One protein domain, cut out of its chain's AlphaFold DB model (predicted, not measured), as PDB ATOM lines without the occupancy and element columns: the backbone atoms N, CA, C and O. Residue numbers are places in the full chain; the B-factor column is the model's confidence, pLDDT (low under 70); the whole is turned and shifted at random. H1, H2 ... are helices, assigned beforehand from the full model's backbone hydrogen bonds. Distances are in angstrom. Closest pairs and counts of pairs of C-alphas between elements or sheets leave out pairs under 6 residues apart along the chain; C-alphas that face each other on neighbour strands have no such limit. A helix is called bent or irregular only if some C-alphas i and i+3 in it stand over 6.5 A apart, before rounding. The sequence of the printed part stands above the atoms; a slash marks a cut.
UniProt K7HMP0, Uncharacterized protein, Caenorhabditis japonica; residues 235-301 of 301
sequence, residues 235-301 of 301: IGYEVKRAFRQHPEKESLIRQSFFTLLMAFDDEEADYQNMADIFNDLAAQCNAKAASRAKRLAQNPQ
ATOM      1  N   ILE A 235      23.408  -8.665 -40.607       83.94
ATOM      2  CA  ILE A 235      22.060  -9.031 -40.140       83.94
ATOM      3  C   ILE A 235      21.069  -7.904 -40.459       83.94
ATOM      4  O   ILE A 235      20.002  -8.145 -41.025       83.94
ATOM      5  N   GLY A 236      21.435  -6.652 -40.169       84.69
ATOM      6  CA  GLY A 236      20.598  -5.493 -40.480       84.69
ATOM      7  C   GLY A 236      20.327  -5.321 -41.979       84.69
ATOM      8  O   GLY A 236      19.232  -4.901 -42.367       84.69
ATOM      9  N   TYR A 237      21.293  -5.656 -42.834       84.00
ATOM     10  CA  TYR A 237      21.111  -5.669 -44.284       84.00
ATOM     11  C   TYR A 237      20.111  -6.747 -44.724       84.00
ATOM     12  O   TYR A 237      19.185  -6.438 -45.479       84.00
ATOM     13  N   GLU A 238      20.233  -7.975 -44.214       85.44
ATOM     14  CA  GLU A 238      19.319  -9.073 -44.551       85.44
ATOM     15  C   GLU A 238      17.883  -8.793 -44.084       85.44
ATOM     16  O   GLU A 238      16.931  -9.026 -44.831       85.44
ATOM     17  N   VAL A 239      17.706  -8.176 -42.914       88.62
ATOM     18  CA  VAL A 239      16.383  -7.734 -42.438       88.62
ATOM     19  C   VAL A 239      15.783  -6.672 -43.367       88.62
ATOM     20  O   VAL A 239      14.626  -6.780 -43.777       88.62
ATOM     21  N   LYS A 240      16.571  -5.668 -43.782       84.88
ATOM     22  CA  LYS A 240      16.119  -4.645 -44.746       84.88
ATOM     23  C   LYS A 240      15.755  -5.249 -46.100       84.88
ATOM     24  O   LYS A 240      14.798  -4.802 -46.734       84.88
ATOM     25  N   ARG A 241      16.511  -6.248 -46.556       89.88
ATOM     26  CA  ARG A 241      16.212  -6.997 -47.778       89.88
ATOM     27  C   ARG A 241      14.889  -7.754 -47.639       89.88
ATOM     28  O   ARG A 241      14.063  -7.657 -48.542       89.88
ATOM     29  N   ALA A 242      14.665  -8.436 -46.516       87.25
ATOM     30  CA  ALA A 242      13.430  -9.169 -46.249       87.25
ATOM     31  C   ALA A 242      12.195  -8.251 -46.253       87.25
ATOM     32  O   ALA A 242      11.193  -8.598 -46.871       87.25
ATOM     33  N   PHE A 243      12.286  -7.044 -45.677       87.38
ATOM     34  CA  PHE A 243      11.197  -6.057 -45.739       87.38
ATOM     35  C   PHE A 243      10.862  -5.613 -47.166       87.38
ATOM     36  O   PHE A 243       9.695  -5.428 -47.495       87.38
ATOM     37  N   ARG A 244      11.870  -5.463 -48.035       86.50
ATOM     38  CA  ARG A 244      11.644  -5.111 -49.447       86.50
ATOM     39  C   ARG A 244      11.032  -6.258 -50.249       86.50
ATOM     40  O   ARG A 244      10.280  -6.000 -51.180       86.50
ATOM     41  N   GLN A 245      11.395  -7.498 -49.927       91.38
ATOM     42  CA  GLN A 245      10.938  -8.695 -50.640       91.38
ATOM     43  C   GLN A 245       9.543  -9.154 -50.194       91.38
ATOM     44  O   GLN A 245       8.797  -9.682 -51.013       91.38
ATOM     45  N   HIS A 246       9.198  -8.937 -48.922       90.94
ATOM     46  CA  HIS A 246       7.943  -9.372 -48.309       90.94
ATOM     47  C   HIS A 246       7.308  -8.251 -47.469       90.94
ATOM     48  O   HIS A 246       7.255  -8.361 -46.238       90.94
ATOM     49  N   PRO A 247       6.843  -7.153 -48.092       82.94
ATOM     50  CA  PRO A 247       6.228  -6.039 -47.367       82.94
ATOM     51  C   PRO A 247       4.981  -6.470 -46.576       82.94
ATOM     52  O   PRO A 247       4.737  -5.979 -45.479       82.94
ATOM     53  N   GLU A 248       4.232  -7.460 -47.066       88.44
ATOM     54  CA  GLU A 248       3.061  -8.031 -46.393       88.44
ATOM     55  C   GLU A 248       3.405  -8.751 -45.082       88.44
ATOM     56  O   GLU A 248       2.552  -8.910 -44.208       88.44
ATOM     57  N   LYS A 249       4.667  -9.167 -44.918       87.06
ATOM     58  CA  LYS A 249       5.167  -9.861 -43.723       87.06
ATOM     59  C   LYS A 249       5.974  -8.953 -42.813       87.06
ATOM     60  O   LYS A 249       6.487  -9.431 -41.807       87.06
ATOM     61  N   GLU A 250       6.091  -7.662 -43.112       81.31
ATOM     62  CA  GLU A 250       6.927  -6.738 -42.345       81.31
ATOM     63  C   GLU A 250       6.589  -6.752 -40.847       81.31
ATOM     64  O   GLU A 250       7.487  -6.863 -40.010       81.31
ATOM     65  N   SER A 251       5.299  -6.714 -40.506       75.25
ATOM     66  CA  SER A 251       4.850  -6.783 -39.111       75.25
ATOM     67  C   SER A 251       5.254  -8.097 -38.444       75.25
ATOM     68  O   SER A 251       5.703  -8.088 -37.300       75.25
ATOM     69  N   LEU A 252       5.117  -9.216 -39.160       81.06
ATOM     70  CA  LEU A 252       5.485 -10.535 -38.657       81.06
ATOM     71  C   LEU A 252       6.998 -10.625 -38.442       81.06
ATOM     72  O   LEU A 252       7.431 -11.020 -37.370       81.06
ATOM     73  N   ILE A 253       7.794 -10.173 -39.413       82.06
ATOM     74  CA  ILE A 253       9.258 -10.152 -39.332       82.06
ATOM     75  C   ILE A 253       9.702  -9.310 -38.130       82.06
ATOM     76  O   ILE A 253      10.457  -9.799 -37.294       82.06
ATOM     77  N   ARG A 254       9.200  -8.074 -37.988       83.19
ATOM     78  CA  ARG A 254       9.521  -7.215 -36.833       83.19
ATOM     79  C   ARG A 254       9.174  -7.911 -35.518       83.19
ATOM     80  O   ARG A 254      10.021  -7.994 -34.633       83.19
ATOM     81  N   GLN A 255       7.954  -8.436 -35.402       79.62
ATOM     82  CA  GLN A 255       7.497  -9.118 -34.195       79.62
ATOM     83  C   GLN A 255       8.374 -10.329 -33.857       79.62
ATOM     84  O   GLN A 255       8.749 -10.492 -32.698       79.62
ATOM     85  N   SER A 256       8.729 -11.151 -34.845       81.00
ATOM     86  CA  SER A 256       9.602 -12.311 -34.661       81.00
ATOM     87  C   SER A 256      10.993 -11.908 -34.171       81.00
ATOM     88  O   SER A 256      11.465 -12.485 -33.198       81.00
ATOM     89  N   PHE A 257      11.621 -10.894 -34.778       86.31
ATOM     90  CA  PHE A 257      12.949 -10.425 -34.359       86.31
ATOM     91  C   PHE A 257      12.942  -9.844 -32.941       86.31
ATOM     92  O   PHE A 257      13.827 -10.168 -32.154       86.31
ATOM     93  N   PHE A 258      11.941  -9.035 -32.583       83.38
ATOM     94  CA  PHE A 258      11.846  -8.491 -31.224       83.38
ATOM     95  C   PHE A 258      11.554  -9.568 -30.185       83.38
ATOM     96  O   PHE A 258      12.150  -9.556 -29.116       83.38
ATOM     97  N   THR A 259      10.671 -10.516 -30.500       79.50
ATOM     98  CA  THR A 259      10.350 -11.619 -29.583       79.50
ATOM     99  C   THR A 259      11.580 -12.496 -29.346       79.50
ATOM    100  O   THR A 259      11.826 -12.907 -28.219       79.50
ATOM    101  N   LEU A 260      12.379 -12.731 -30.391       86.25
ATOM    102  CA  LEU A 260      13.634 -13.464 -30.290       86.25
ATOM    103  C   LEU A 260      14.668 -12.727 -29.424       86.25
ATOM    104  O   LEU A 260      15.289 -13.353 -28.578       86.25
ATOM    105  N   LEU A 261      14.838 -11.413 -29.609       85.44
ATOM    106  CA  LEU A 261      15.765 -10.612 -28.796       85.44
ATOM    107  C   LEU A 261      15.357 -10.587 -27.321       85.44
ATOM    108  O   LEU A 261      16.192 -10.825 -26.462       85.44
ATOM    109  N   MET A 262      14.065 -10.399 -27.038       80.75
ATOM    110  CA  MET A 262      13.549 -10.430 -25.667       80.75
ATOM    111  C   MET A 262      13.775 -11.782 -24.980       80.75
ATOM    112  O   MET A 262      13.977 -11.807 -23.774       80.75
ATOM    113  N   ALA A 263      13.745 -12.891 -25.727       81.31
ATOM    114  CA  ALA A 263      14.039 -14.213 -25.177       81.31
ATOM    115  C   ALA A 263      15.512 -14.351 -24.755       81.31
ATOM    116  O   ALA A 263      15.806 -15.070 -23.812       81.31
ATOM    117  N   PHE A 264      16.439 -13.650 -25.419       81.19
ATOM    118  CA  PHE A 264      17.846 -13.617 -25.007       81.19
ATOM    119  C   PHE A 264      18.108 -12.710 -23.798       81.19
ATOM    120  O   PHE A 264      19.099 -12.920 -23.103       81.19
ATOM    121  N   ASP A 265      17.246 -11.721 -23.558       79.06
ATOM    122  CA  ASP A 265      17.326 -10.829 -22.395       79.06
ATOM    123  C   ASP A 265      16.671 -11.438 -21.133       79.06
ATOM    124  O   ASP A 265      16.751 -10.853 -20.052       79.06
ATOM    125  N   ASP A 266      16.012 -12.596 -21.255       80.81
ATOM    126  CA  ASP A 266      15.398 -13.313 -20.136       80.81
ATOM    127  C   ASP A 266      16.458 -14.112 -19.359       80.81
ATOM    128  O   ASP A 266      16.897 -15.180 -19.784       80.81
ATOM    129  N   GLU A 267      16.874 -13.586 -18.204       73.62
ATOM    130  CA  GLU A 267      17.876 -14.216 -17.331       73.62
ATOM    131  C   GLU A 267      17.426 -15.578 -16.766       73.62
ATOM    132  O   GLU A 267      18.267 -16.353 -16.303       73.62
ATOM    133  N   GLU A 268      16.125 -15.888 -16.788       75.69
ATOM    134  CA  GLU A 268      15.582 -17.163 -16.302       75.69
ATOM    135  C   GLU A 268      15.566 -18.259 -17.383       75.69
ATOM    136  O   GLU A 268      15.381 -19.439 -17.064       75.69
ATOM    137  N   ALA A 269      15.774 -17.899 -18.653       75.75
ATOM    138  CA  ALA A 269      15.687 -18.820 -19.775       75.75
ATOM    139  C   ALA A 269      17.059 -19.418 -20.145       75.75
ATOM    140  O   ALA A 269      17.934 -18.751 -20.693       75.75
ATOM    141  N   ASP A 270      17.241 -20.719 -19.890       81.12
ATOM    142  CA  ASP A 270      18.473 -21.452 -20.220       81.12
ATOM    143  C   ASP A 270      18.353 -22.148 -21.586       81.12
ATOM    144  O   ASP A 270      18.055 -23.342 -21.695       81.12
ATOM    145  N   TYR A 271      18.512 -21.370 -22.658       85.50
ATOM    146  CA  TYR A 271      18.445 -21.889 -24.023       85.50
ATOM    147  C   TYR A 271      19.810 -22.403 -24.496       85.50
ATOM    148  O   TYR A 271      20.738 -21.627 -24.725       85.50
ATOM    149  N   GLN A 272      19.915 -23.709 -24.748       85.19
ATOM    150  CA  GLN A 272      21.179 -24.328 -25.162       85.19
ATOM    151  C   GLN A 272      21.379 -24.316 -26.681       85.19
ATOM    152  O   GLN A 272      22.505 -24.395 -27.182       85.19
ATOM    153  N   ASN A 273      20.289 -24.250 -27.447       85.31
ATOM    154  CA  ASN A 273      20.335 -24.178 -28.898       85.31
ATOM    155  C   ASN A 273      19.143 -23.393 -29.475       85.31
ATOM    156  O   ASN A 273      18.148 -23.119 -28.813       85.31
ATOM    157  N   MET A 274      19.240 -23.051 -30.760       82.75
ATOM    158  CA  MET A 274      18.223 -22.269 -31.468       82.75
ATOM    159  C   MET A 274      16.845 -22.958 -31.523       82.75
ATOM    160  O   MET A 274      15.824 -22.273 -31.561       82.75
ATOM    161  N   ALA A 275      16.795 -24.295 -31.532       87.44
ATOM    162  CA  ALA A 275      15.531 -25.025 -31.555       87.44
ATOM    163  C   ALA A 275      14.773 -24.880 -30.230       87.44
ATOM    164  O   ALA A 275      13.552 -24.736 -30.260       87.44
ATOM    165  N   ASP A 276      15.478 -24.841 -29.096       85.94
ATOM    166  CA  ASP A 276      14.873 -24.630 -27.774       85.94
ATOM    167  C   ASP A 276      14.129 -23.287 -27.726       85.94
ATOM    168  O   ASP A 276      12.959 -23.237 -27.345       85.94
ATOM    169  N   ILE A 277      14.772 -22.226 -28.228       86.06
ATOM    170  CA  ILE A 277      14.201 -20.874 -28.293       86.06
ATOM    171  C   ILE A 277      12.934 -20.868 -29.148       86.06
ATOM    172  O   ILE A 277      11.883 -20.392 -28.725       86.06
ATOM    173  N   PHE A 278      13.001 -21.409 -30.367       87.50
ATOM    174  CA  PHE A 278      11.847 -21.382 -31.264       87.50
ATOM    175  C   PHE A 278      10.691 -22.261 -30.780       87.50
ATOM    176  O   PHE A 278       9.535 -21.881 -30.972       87.50
ATOM    177  N   ASN A 279      10.977 -23.393 -30.135       88.69
ATOM    178  CA  ASN A 279       9.952 -24.259 -29.558       88.69
ATOM    179  C   ASN A 279       9.224 -23.572 -28.400       88.69
ATOM    180  O   ASN A 279       7.990 -23.592 -28.356       88.69
ATOM    181  N   ASP A 280       9.963 -22.925 -27.499       83.44
ATOM    182  CA  ASP A 280       9.372 -22.190 -26.383       83.44
ATOM    183  C   ASP A 280       8.553 -20.985 -26.873       83.44
ATOM    184  O   ASP A 280       7.372 -20.843 -26.549       83.44
ATOM    185  N   LEU A 281       9.113 -20.177 -27.778       84.81
ATOM    186  CA  LEU A 281       8.392 -19.049 -28.372       84.81
ATOM    187  C   LEU A 281       7.116 -19.485 -29.105       84.81
ATOM    188  O   LEU A 281       6.083 -18.811 -29.006       84.81
ATOM    189  N   ALA A 282       7.152 -20.617 -29.814       85.69
ATOM    190  CA  ALA A 282       5.973 -21.190 -30.455       85.69
ATOM    191  C   ALA A 282       4.913 -21.597 -29.418       85.69
ATOM    192  O   ALA A 282       3.736 -21.252 -29.576       85.69
ATOM    193  N   ALA A 283       5.313 -22.261 -28.331       82.12
ATOM    194  CA  ALA A 283       4.415 -22.638 -27.242       82.12
ATOM    195  C   ALA A 283       3.761 -21.407 -26.588       82.12
ATOM    196  O   ALA A 283       2.536 -21.366 -26.424       82.12
ATOM    197  N   GLN A 284       4.542 -20.361 -26.303       79.81
ATOM    198  CA  GLN A 284       4.041 -19.104 -25.746       79.81
ATOM    199  C   GLN A 284       3.042 -18.406 -26.684       79.81
ATOM    200  O   GLN A 284       2.004 -17.901 -26.239       79.81
ATOM    201  N   CYS A 285       3.326 -18.376 -27.989       77.56
ATOM    202  CA  CYS A 285       2.428 -17.787 -28.983       77.56
ATOM    203  C   CYS A 285       1.103 -18.556 -29.072       77.56
ATOM    204  O   CYS A 285       0.032 -17.940 -29.045       77.56
ATOM    205  N   ASN A 286       1.163 -19.888 -29.089       80.50
ATOM    206  CA  ASN A 286      -0.014 -20.753 -29.120       80.50
ATOM    207  C   ASN A 286      -0.867 -20.602 -27.849       80.50
ATOM    208  O   ASN A 286      -2.090 -20.466 -27.932       80.50
ATOM    209  N   ALA A 287      -0.240 -20.522 -26.672       75.88
ATOM    210  CA  ALA A 287      -0.933 -20.287 -25.404       75.88
ATOM    211  C   ALA A 287      -1.633 -18.913 -25.357       75.88
ATOM    212  O   ALA A 287      -2.779 -18.795 -24.899       75.88
ATOM    213  N   LYS A 288      -0.980 -17.865 -25.882       75.00
ATOM    214  CA  LYS A 288      -1.574 -16.524 -26.026       75.00
ATOM    215  C   LYS A 288      -2.758 -16.542 -26.998       75.00
ATOM    216  O   LYS A 288      -3.790 -15.938 -26.697       75.00
ATOM    217  N   ALA A 289      -2.645 -17.249 -28.123       74.75
ATOM    218  CA  ALA A 289      -3.727 -17.400 -29.098       74.75
ATOM    219  C   ALA A 289      -4.941 -18.129 -28.496       74.75
ATOM    220  O   ALA A 289      -6.063 -17.622 -28.576       74.75
ATOM    221  N   ALA A 290      -4.716 -19.244 -27.796       74.31
ATOM    222  CA  ALA A 290      -5.766 -19.994 -27.108       74.31
ATOM    223  C   ALA A 290      -6.469 -19.151 -26.025       74.31
ATOM    224  O   ALA A 290      -7.696 -19.154 -25.913       74.31
ATOM    225  N   SER A 291      -5.703 -18.359 -25.267       72.69
ATOM    226  CA  SER A 291      -6.246 -17.451 -24.246       72.69
ATOM    227  C   SER A 291      -7.122 -16.349 -24.847       72.69
ATOM    228  O   SER A 291      -8.159 -16.003 -24.279       72.69
ATOM    229  N   ARG A 292      -6.736 -15.802 -26.009       70.94
ATOM    230  CA  ARG A 292      -7.533 -14.808 -26.747       70.94
ATOM    231  C   ARG A 292      -8.826 -15.413 -27.290       70.94
ATOM    232  O   ARG A 292      -9.884 -14.823 -27.085       70.94
ATOM    233  N   ALA A 293      -8.758 -16.600 -27.894       76.88
ATOM    234  CA  ALA A 293      -9.932 -17.319 -28.392       76.88
ATOM    235  C   ALA A 293     -10.948 -17.599 -27.271       76.88
ATOM    236  O   ALA A 293     -12.143 -17.359 -27.432       76.88
ATOM    237  N   LYS A 294     -10.468 -18.002 -26.086       78.12
ATOM    238  CA  LYS A 294     -11.318 -18.239 -24.912       78.12
ATOM    239  C   LYS A 294     -12.006 -16.966 -24.399       78.12
ATOM    240  O   LYS A 294     -13.165 -17.028 -24.008       78.12
ATOM    241  N   ARG A 295     -11.323 -15.813 -24.422       72.50
ATOM    242  CA  ARG A 295     -11.909 -14.513 -24.030       72.50
ATOM    243  C   ARG A 295     -12.980 -14.036 -25.011       72.50
ATOM    244  O   ARG A 295     -13.998 -13.513 -24.575       72.50
ATOM    245  N   LEU A 296     -12.765 -14.243 -26.310       74.06
ATOM    246  CA  LEU A 296     -13.740 -13.909 -27.352       74.06
ATOM    247  C   LEU A 296     -14.994 -14.790 -27.260       74.06
ATOM    248  O   LEU A 296     -16.102 -14.285 -27.380       74.06
ATOM    249  N   ALA A 297     -14.836 -16.077 -26.945       74.06
ATOM    250  CA  ALA A 297     -15.963 -16.986 -26.728       74.06
ATOM    251  C   ALA A 297     -16.795 -16.664 -25.465       74.06
ATOM    252  O   ALA A 297     -17.948 -17.073 -25.372       74.06
ATOM    253  N   GLN A 298     -16.221 -15.955 -24.484       71.06
ATOM    254  CA  GLN A 298     -16.886 -15.602 -23.220       71.06
ATOM    255  C   GLN A 298     -17.626 -14.256 -23.255       71.06
ATOM    256  O   GLN A 298     -18.462 -14.020 -22.389       71.06
ATOM    257  N   ASN A 299     -17.355 -13.402 -24.247       58.22
ATOM    258  CA  ASN A 299     -18.077 -12.150 -24.493       58.22
ATOM    259  C   ASN A 299     -18.574 -12.111 -25.949       58.22
ATOM    260  O   ASN A 299     -18.014 -11.371 -26.763       58.22
ATOM    261  N   PRO A 300     -19.597 -12.910 -26.302       55.94
ATOM    262  CA  PRO A 300     -20.278 -12.736 -27.572       55.94
ATOM    263  C   PRO A 300     -21.086 -11.433 -27.488       55.94
ATOM    264  O   PRO A 300     -21.919 -11.285 -26.594       55.94
ATOM    265  N   GLN A 301     -20.786 -10.466 -28.357       48.03
ATOM    266  CA  GLN A 301     -21.688  -9.331 -28.582       48.03
ATOM    267  C   GLN A 301     -23.012  -9.808 -29.173       48.03
ATOM    268  O   GLN A 301     -22.974 -10.731 -30.018       48.03
TER     269      GLN A 301
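AT A GLANCE: This is residues 235 to 301 of the 301 residues of an uncharacterized protein of Caenorhabditis japonica (UniProt K7HMP0). Three helices follow one another in an open zigzag: the short H1 folds back beside the first part of H2 at a sharp corner, and the long H3 meets the last part of H2 near its own beginning to make a wide V. The free part of H3 and the tail after it, residues 282 to 301, stick out as a long arm. The printed part has 67 residues with three named helices, H1, H2 and H3 in that order, and no named strand; its class is all helix. It is loose, with a radius of gyration of the C-alphas of 15.5 A, and flat, spanning 45 by 33 by 17 A.

HOW THE PARTS SIT: H1, residues 235 to 245, and H2, residues 247 to 264, touch only at the corner by their link, where the closest C-alphas, those of Phe 243 and Glu 250, are 5.5 A apart. H2 touches H1 with residues 249 to 253 alone. The two helices run opposite ways at a shallow tilt of 26 degrees. H2 also touches H3, residues 274 to 298, with the closest C-alphas, those of Ala 263 and Ile 277, 7.4 A apart. H2 touches H3 with residues 259 to 263 alone, and H3 touches H2 with residues 277 to 281 alone. H2 and H3 run opposite ways at a steep tilt of 67 degrees, only just short of about perpendicular. H1 and H3 are apart. In H1 and H3 every O i to N i+4 pair is within hydrogen-bond range; in H2, 12 of 14 are.

IN THESE COORDINATES: H1 begins at C-alpha 235, at (22.060, -9.031, -40.140), and measures 15.3 A from first to last C-alpha. H2 begins at C-alpha 247, at (6.228, -6.039, -47.367), and measures 26.3 A. H2 is irregular: C-alphas 248 and 251 are 7.6 A apart, and its line is a rough one. H3, the longest helix with 25 residues, measures 36.7 A and ends at C-alpha 298, at (-16.886, -15.602, -23.220).

THE WHOLE: The C-alphas of Tyr 237 and Gln 301, the two farthest apart, are separated by 45.7 A. Residues 244 to 249, of which 247 to 249 belong to H2, stand free, as do residues 282 to 301, of which 282 to 298 belong to H3. Without these stretches the body has 41 residues and spans 32 by 16 by 16 A. The printed part has no cut, and it ends at residue 301, the chain's last residue. The link from H1 to H2 is tight, with 1 residue, and that from H2 to H3 is short, with 9 residues. The mean pLDDT of the printed part is 80.6, and residues 299 to 301 are under 70.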